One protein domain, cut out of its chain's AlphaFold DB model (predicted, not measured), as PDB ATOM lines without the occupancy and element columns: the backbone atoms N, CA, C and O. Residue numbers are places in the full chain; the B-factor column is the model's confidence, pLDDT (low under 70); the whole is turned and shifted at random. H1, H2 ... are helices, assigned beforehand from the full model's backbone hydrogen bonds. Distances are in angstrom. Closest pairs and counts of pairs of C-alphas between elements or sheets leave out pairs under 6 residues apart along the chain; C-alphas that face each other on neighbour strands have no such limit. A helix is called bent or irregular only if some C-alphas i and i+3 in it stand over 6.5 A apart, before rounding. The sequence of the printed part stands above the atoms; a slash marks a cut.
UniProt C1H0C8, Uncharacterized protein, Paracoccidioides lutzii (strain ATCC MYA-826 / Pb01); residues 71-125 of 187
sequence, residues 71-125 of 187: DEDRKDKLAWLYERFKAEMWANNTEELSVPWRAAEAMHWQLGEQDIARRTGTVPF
ATOM      1  N   ASP A  71     245.406 182.683 299.704       73.03
ATOM      2  CA  ASP A  71     244.256 182.729 300.605       73.03
ATOM      3  C   ASP A  71     243.540 184.081 300.440       73.03
ATOM      4  O   ASP A  71     244.187 185.085 300.115       73.03
ATOM      5  N   GLU A  72     242.225 184.127 300.669       79.82
ATOM      6  CA  GLU A  72     241.433 185.356 300.501       79.82
ATOM      7  C   GLU A  72     242.032 186.524 301.304       79.82
ATOM      8  O   GLU A  72     242.258 187.584 300.735       79.82
ATOM      9  N   ASP A  73     242.497 186.295 302.538       81.75
ATOM     10  CA  ASP A  73     243.202 187.311 303.338       81.75
ATOM     11  C   ASP A  73     244.459 187.876 302.653       81.75
ATOM     12  O   ASP A  73     244.793 189.057 302.790       81.75
ATOM     13  N   ARG A  74     245.202 187.041 301.912       83.71
ATOM     14  CA  ARG A  74     246.398 187.483 301.177       83.71
ATOM     15  C   ARG A  74     246.009 188.284 299.945       83.71
ATOM     16  O   ARG A  74     246.679 189.275 299.652       83.71
ATOM     17  N   LYS A  75     244.957 187.865 299.234       87.25
ATOM     18  CA  LYS A  75     244.396 188.623 298.105       87.25
ATOM     19  C   LYS A  75     243.859 189.969 298.580       87.25
ATOM     20  O   LYS A  75     244.185 190.982 297.973       87.25
ATOM     21  N   ASP A  76     243.153 189.999 299.703       89.84
ATOM     22  CA  ASP A  76     242.626 191.213 300.322       89.84
ATOM     23  C   ASP A  76     243.754 192.139 300.767       89.84
ATOM     24  O   ASP A  76     243.735 193.343 300.499       89.84
ATOM     25  N   LYS A  77     244.800 191.587 301.391       90.83
ATOM     26  CA  LYS A  77     245.973 192.376 301.768       90.83
ATOM     27  C   LYS A  77     246.693 192.940 300.546       90.83
ATOM     28  O   LYS A  77     247.121 194.095 300.590       90.83
ATOM     29  N   LEU A  78     246.824 192.152 299.478       90.55
ATOM     30  CA  LEU A  78     247.391 192.596 298.207       90.55
ATOM     31  C   LEU A  78     246.546 193.713 297.595       90.55
ATOM     32  O   LEU A  78     247.106 194.741 297.232       90.55
ATOM     33  N   ALA A  79     245.225 193.547 297.536       91.29
ATOM     34  CA  ALA A  79     244.298 194.547 297.022       91.29
ATOM     35  C   ALA A  79     244.386 195.852 297.826       91.29
ATOM     36  O   ALA A  79     244.503 196.930 297.248       91.29
ATOM     37  N   TRP A  80     244.432 195.761 299.157       93.18
ATOM     38  CA  TRP A  80     244.588 196.921 300.030       93.18
ATOM     39  C   TRP A  80     245.927 197.643 299.823       93.18
ATOM     40  O   TRP A  80     245.972 198.872 299.757       93.18
ATOM     41  N   LEU A  81     247.031 196.893 299.714       93.89
ATOM     42  CA  LEU A  81     248.352 197.464 299.437       93.89
ATOM     43  C   LEU A  81     248.402 198.099 298.047       93.89
ATOM     44  O   LEU A  81     248.923 199.202 297.907       93.89
ATOM     45  N   TYR A  82     247.841 197.429 297.046       92.23
ATOM     46  CA  TYR A  82     247.740 197.947 295.692       92.23
ATOM     47  C   TYR A  82     246.969 199.267 295.678       92.23
ATOM     48  O   TYR A  82     247.495 200.264 295.201       92.23
ATOM     49  N   GLU A  83     245.787 199.332 296.295       91.26
ATOM     50  CA  GLU A  83     244.992 200.564 296.350       91.26
ATOM     51  C   GLU A  83     245.744 201.712 297.035       91.26
ATOM     52  O   GLU A  83     245.695 202.856 296.584       91.26
ATOM     53  N   ARG A  84     246.491 201.400 298.099       93.46
ATOM     54  CA  ARG A  84     247.278 202.378 298.855       93.46
ATOM     55  C   ARG A  84     248.490 202.906 298.081       93.46
ATOM     56  O   ARG A  84     248.816 204.079 298.226       93.46
ATOM     57  N   PHE A  85     249.169 202.056 297.314       91.73
ATOM     58  CA  PHE A  85     250.449 202.388 296.676       91.73
ATOM     59  C   PHE A  85     250.367 202.572 295.155       91.73
ATOM     60  O   PHE A  85     251.349 203.004 294.557       91.73
ATOM     61  N   LYS A  86     249.225 202.307 294.504       89.91
ATOM     62  CA  LYS A  86     249.115 202.381 293.037       89.91
ATOM     63  C   LYS A  86     249.463 203.760 292.484       89.91
ATOM     64  O   LYS A  86     250.166 203.829 291.484       89.91
ATOM     65  N   ALA A  87     249.053 204.849 293.135       86.91
ATOM     66  CA  ALA A  87     249.366 206.198 292.659       86.91
ATOM     67  C   ALA A  87     250.885 206.455 292.613       86.91
ATOM     68  O   ALA A  87     251.380 206.984 291.626       86.91
ATOM     69  N   GLU A  88     251.621 206.023 293.641       90.19
ATOM     70  CA  GLU A  88     253.085 206.133 293.707       90.19
ATOM     71  C   GLU A  88     253.770 205.166 292.729       90.19
ATOM     72  O   GLU A  88     254.691 205.548 292.013       90.19
ATOM     73  N   MET A  89     253.279 203.926 292.635       88.30
ATOM     74  CA  MET A  89     253.822 202.908 291.734       88.30
ATOM     75  C   MET A  89     253.709 203.324 290.262       88.30
ATOM     76  O   MET A  89     254.633 203.115 289.476       88.30
ATOM     77  N   TRP A  90     252.575 203.918 289.890       88.74
ATOM     78  CA  TRP A  90     252.333 204.400 288.538       88.74
ATOM     79  C   TRP A  90     252.975 205.760 288.259       88.74
ATOM     80  O   TRP A  90     253.256 206.015 287.091       88.74
ATOM     81  N   ALA A  91     253.254 206.587 289.277       85.85
ATOM     82  CA  ALA A  91     253.820 207.931 289.107       85.85
ATOM     83  C   ALA A  91     255.049 207.929 288.182       85.85
ATOM     84  O   ALA A  91     255.070 208.662 287.193       85.85
ATOM     85  N   ASN A  92     255.995 207.014 288.430       82.16
ATOM     86  CA  ASN A  92     257.215 206.868 287.630       82.16
ATOM     87  C   ASN A  92     256.932 206.510 286.158       82.16
ATOM     88  O   ASN A  92     257.608 206.997 285.261       82.16
ATOM     89  N   ASN A  93     255.927 205.667 285.894       77.03
ATOM     90  CA  ASN A  93     255.573 205.258 284.527       77.03
ATOM     91  C   ASN A  93     254.799 206.357 283.781       77.03
ATOM     92  O   ASN A  93     254.825 206.431 282.554       77.03
ATOM     93  N   THR A  94     254.058 207.181 284.519       86.04
ATOM     94  CA  THR A  94     253.144 208.178 283.957       86.04
ATOM     95  C   THR A  94     253.784 209.515 283.661       86.04
ATOM     96  O   THR A  94     253.300 210.220 282.779       86.04
ATOM     97  N   GLU A  95     254.870 209.843 284.360       86.78
ATOM     98  CA  GLU A  95     255.676 211.026 284.067       86.78
ATOM     99  C   GLU A  95     256.217 210.962 282.632       86.78
ATOM    100  O   GLU A  95     256.046 211.907 281.867       86.78
ATOM    101  N   GLU A  96     256.733 209.799 282.221       85.68
ATOM    102  CA  GLU A  96     257.216 209.567 280.855       85.68
ATOM    103  C   GLU A  96     256.081 209.612 279.819       85.68
ATOM    104  O   GLU A  96     256.209 210.205 278.750       85.68
ATOM    105  N   LEU A  97     254.932 209.006 280.131       81.51
ATOM    106  CA  LEU A  97     253.807 208.924 279.197       81.51
ATOM    107  C   LEU A  97     252.971 210.213 279.123       81.51
ATOM    108  O   LEU A  97     252.116 210.316 278.247       81.51
ATOM    109  N   SER A  98     253.183 211.180 280.025       87.04
ATOM    110  CA  SER A  98     252.355 212.393 280.152       87.04
ATOM    111  C   SER A  98     250.843 212.099 280.232       87.04
ATOM    112  O   SER A  98     250.013 212.873 279.754       87.04
ATOM    113  N   VAL A  99     250.468 210.966 280.837       85.56
ATOM    114  CA  VAL A  99     249.071 210.549 281.060       85.56
ATOM    115  C   VAL A  99     248.819 210.367 282.553       85.56
ATOM    116  O   VAL A  99     249.711 209.913 283.256       85.56
ATOM    117  N   PRO A 100     247.620 210.662 283.083       89.40
ATOM    118  CA  PRO A 100     247.330 210.419 284.494       89.40
ATOM    119  C   PRO A 100     247.437 208.924 284.829       89.40
ATOM    120  O   PRO A 100     247.026 208.073 284.038       89.40
ATOM    121  N   TRP A 101     247.909 208.590 286.034       89.43
ATOM    122  CA  TRP A 101     248.099 207.195 286.460       89.43
ATOM    123  C   TRP A 101     246.859 206.316 286.341       89.43
ATOM    124  O   TRP A 101     246.974 205.143 286.000       89.43
ATOM    125  N   ARG A 102     245.668 206.891 286.519       89.21
ATOM    126  CA  ARG A 102     244.394 206.192 286.308       89.21
ATOM    127  C   ARG A 102     244.227 205.696 284.869       89.21
ATOM    128  O   ARG A 102     243.705 204.610 284.653       89.21
ATOM    129  N   ALA A 103     244.673 206.481 283.886       88.11
ATOM    130  CA  ALA A 103     244.624 206.089 282.481       88.11
ATOM    131  C   ALA A 103     245.666 205.005 282.170       88.11
ATOM    132  O   ALA A 103     245.343 204.044 281.477       88.11
ATOM    133  N   ALA A 104     246.883 205.118 282.719       88.84
ATOM    134  CA  ALA A 104     247.913 204.087 282.573       88.84
ATOM    135  C   ALA A 104     247.474 202.745 283.185       88.84
ATOM    136  O   ALA A 104     247.613 201.706 282.545       88.84
ATOM    137  N   GLU A 105     246.870 202.776 284.374       90.46
ATOM    138  CA  GLU A 105     246.283 201.607 285.032       90.46
ATOM    139  C   GLU A 105     245.158 200.987 284.191       90.46
ATOM    140  O   GLU A 105     245.167 199.785 283.931       90.46
ATOM    141  N   ALA A 106     244.203 201.796 283.718       89.85
ATOM    142  CA  ALA A 106     243.112 201.306 282.876       89.85
ATOM    143  C   ALA A 106     243.634 200.662 281.581       89.85
ATOM    144  O   ALA A 106     243.187 199.580 281.196       89.85
ATOM    145  N   MET A 107     244.625 201.285 280.936       86.83
ATOM    146  CA  MET A 107     245.277 200.726 279.752       86.83
ATOM    147  C   MET A 107     246.058 199.450 280.066       86.83
ATOM    148  O   MET A 107     246.021 198.521 279.266       86.83
ATOM    149  N   HIS A 108     246.715 199.359 281.225       89.09
ATOM    150  CA  HIS A 108     247.387 198.139 281.673       89.09
ATOM    151  C   HIS A 108     246.409 196.963 281.794       89.09
ATOM    152  O   HIS A 108     246.687 195.886 281.265       89.09
ATOM    153  N   TRP A 109     245.239 197.181 282.404       90.00
ATOM    154  CA  TRP A 109     244.194 196.157 282.504       90.00
ATOM    155  C   TRP A 109     243.598 195.779 281.149       90.00
ATOM    156  O   TRP A 109     243.331 194.606 280.903       90.00
ATOM    157  N   GLN A 110     243.415 196.754 280.256       85.49
ATOM    158  CA  GLN A 110     242.846 196.517 278.932       85.49
ATOM    159  C   GLN A 110     243.805 195.779 277.993       85.49
ATOM    160  O   GLN A 110     243.372 194.957 277.188       85.49
ATOM    161  N   LEU A 111     245.101 196.077 278.088       85.25
ATOM    162  CA  LEU A 111     246.143 195.408 277.323       85.25
ATOM    163  C   LEU A 111     246.342 193.975 277.852       85.25
ATOM    164  O   LEU A 111     246.462 193.022 277.085       85.25
ATOM    165  N   GLY A 112     246.317 193.805 279.175       86.79
ATOM    166  CA  GLY A 112     246.593 192.523 279.811       86.79
ATOM    167  C   GLY A 112     248.024 192.041 279.550       86.79
ATOM    168  O   GLY A 112     248.822 192.668 278.851       86.79
ATOM    169  N   GLU A 113     248.377 190.894 280.127       80.26
ATOM    170  CA  GLU A 113     249.746 190.375 280.054       80.26
ATOM    171  C   GLU A 113     250.204 190.104 278.610       80.26
ATOM    172  O   GLU A 113     251.333 190.426 278.236       80.26
ATOM    173  N   GLN A 114     249.325 189.525 277.787       77.33
ATOM    174  CA  GLN A 114     249.686 189.068 276.447       77.33
ATOM    175  C   GLN A 114     249.985 190.227 275.500       77.33
ATOM    176  O   GLN A 114     250.962 190.160 274.756       77.33
ATOM    177  N   ASP A 115     249.187 191.295 275.500       85.19
ATOM    178  CA  ASP A 115     249.465 192.419 274.612       85.19
ATOM    179  C   ASP A 115     250.635 193.273 275.106       85.19
ATOM    180  O   ASP A 115     251.372 193.800 274.270       85.19
ATOM    181  N   ILE A 116     250.853 193.379 276.426       87.16
ATOM    182  CA  ILE A 116     252.058 194.027 276.966       87.16
ATOM    183  C   ILE A 116     253.284 193.279 276.447       87.16
ATOM    184  O   ILE A 116     254.143 193.883 275.812       87.16
ATOM    185  N   ALA A 117     253.305 191.956 276.627       85.70
ATOM    186  CA  ALA A 117     254.380 191.086 276.171       85.70
ATOM    187  C   ALA A 117     254.618 191.182 274.653       85.70
ATOM    188  O   ALA A 117     255.756 191.312 274.200       85.70
ATOM    189  N   ARG A 118     253.542 191.204 273.850       87.26
ATOM    190  CA  ARG A 118     253.639 191.393 272.394       87.26
ATOM    191  C   ARG A 118     254.280 192.729 272.009       87.26
ATOM    192  O   ARG A 118     255.013 192.769 271.027       87.26
ATOM    193  N   ARG A 119     254.018 193.812 272.749       86.27
ATOM    194  CA  ARG A 119     254.553 195.156 272.454       86.27
ATOM    195  C   ARG A 119     255.989 195.354 272.931       86.27
ATOM    196  O   ARG A 119     256.748 196.046 272.264       86.27
ATOM    197  N   THR A 120     256.368 194.751 274.053       86.21
ATOM    198  CA  THR A 120     257.734 194.820 274.600       86.21
ATOM    199  C   THR A 120     258.685 193.805 273.965       86.21
ATOM    200  O   THR A 120     259.891 193.868 274.195       86.21
ATOM    201  N   GLY A 121     258.162 192.838 273.201       81.90
ATOM    202  CA  GLY A 121     258.938 191.708 272.688       81.90
ATOM    203  C   GLY A 121     259.374 190.729 273.786       81.90
ATOM    204  O   GLY A 121     260.222 189.871 273.541       81.90
ATOM    205  N   THR A 122     258.820 190.848 274.998       81.73
ATOM    206  CA  THR A 122     259.090 189.919 276.099       81.73
ATOM    207  C   THR A 122     258.147 188.728 276.020       81.73
ATOM    208  O   THR A 122     257.018 188.848 275.558       81.73
ATOM    209  N   VAL A 123     258.569 187.565 276.509       74.95
ATOM    210  CA  VAL A 123     257.640 186.440 276.674       74.95
ATOM    211  C   VAL A 123     256.694 186.725 277.851       74.95
ATOM    212  O   VAL A 123     257.182 187.144 278.904       74.95
ATOM    213  N   PRO A 124     255.366 186.541 277.701       69.17
ATOM    214  CA  PRO A 124     254.433 186.709 278.813       69.17
ATOM    215  C   PRO A 124     254.753 185.681 279.902       69.17
ATOM    216  O   PRO A 124     255.134 184.545 279.600       69.17
ATOM    217  N   PHE A 125     254.613 186.062 281.170       66.58
ATOM    218  CA  PHE A 125     254.820 185.142 282.277       66.58
ATOM    219  C   PHE A 125     253.598 184.222 282.406       66.58
ATOM    220  O   PHE A 125     252.686 184.425 283.197       66.58
TER     221      PHE A 125
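Overview. This is residues 71 to 125 of the 187 residues of an uncharacterized protein of Paracoccidioides lutzii (strain ATCC MYA-826 / Pb01) (UniProt C1H0C8). Two bent helices make a loose, open U: the arm H1a is one side, the arm H1b the base, and H2a the other side, with H2b turned off across the far end of H2a. Residues 71 to 85 stick out free of the rest, and the middle between H1a and H2a is empty. The printed part has 55 residues with two named helices, H1 then H2, and no named strand; the class is all helix. It is loose, with a radius of gyration of the C-alphas of 13.1 A, and spans 34 by 26 by 16 A.

Arrangement. H1, residues 72 to 97, was assigned as one helix by its hydrogen bonds but is bent, with C-alphas 84 and 87 7.6 A apart. Its arms H1a, residues 72 to 84, and H1b, residues 87 to 97, stand at a steep tilt of 53 degrees. H1b is itself irregular: C-alphas 89 and 92 are 6.6 A apart. H2, residues 101 to 120, also one helix by its hydrogen bonds, is bent, with C-alphas 110 and 113 9.3 A apart; its arms are H2a, residues 101 to 110, and H2b, residues 113 to 120. H1b and H2a touch, about perpendicular at 86 degrees; their closest C-alphas, of Trp 90 and Trp 101, are 5.5 A apart. H2a and H2b are close but not clearly touching, the closest C-alphas being those of His 108 and Ile 116 at 7.8 A, and are only just about perpendicular at 71 degrees. H1a is apart from H2a and H2b, and H1b from H2b. Every O i to N i+4 pair is within hydrogen-bond range in H1a, H2a and H2b; in H1b 3 of 7 are, beside 4 of 8 O i to N i+3 pairs.

Along the chain. H1a begins at C-alpha 72 (241.433, 185.356, 300.501) and is 18.1 A long; H1b is 14.4 A. H2a begins at C-alpha 101 (248.099, 207.195, 286.460) and is 14.1 A long; H2b, 10.6 A, ends at C-alpha 120 (257.734, 194.820, 274.600).

Size, cuts and confidence. The C-alphas farthest apart, of Asp 71 and Ser 98, are 36.9 A apart. The printed part has no cut, and the link from H1 to H2 is tight. Mean pLDDT of the printed part is 85.9; residues 124 to 125 are under 70.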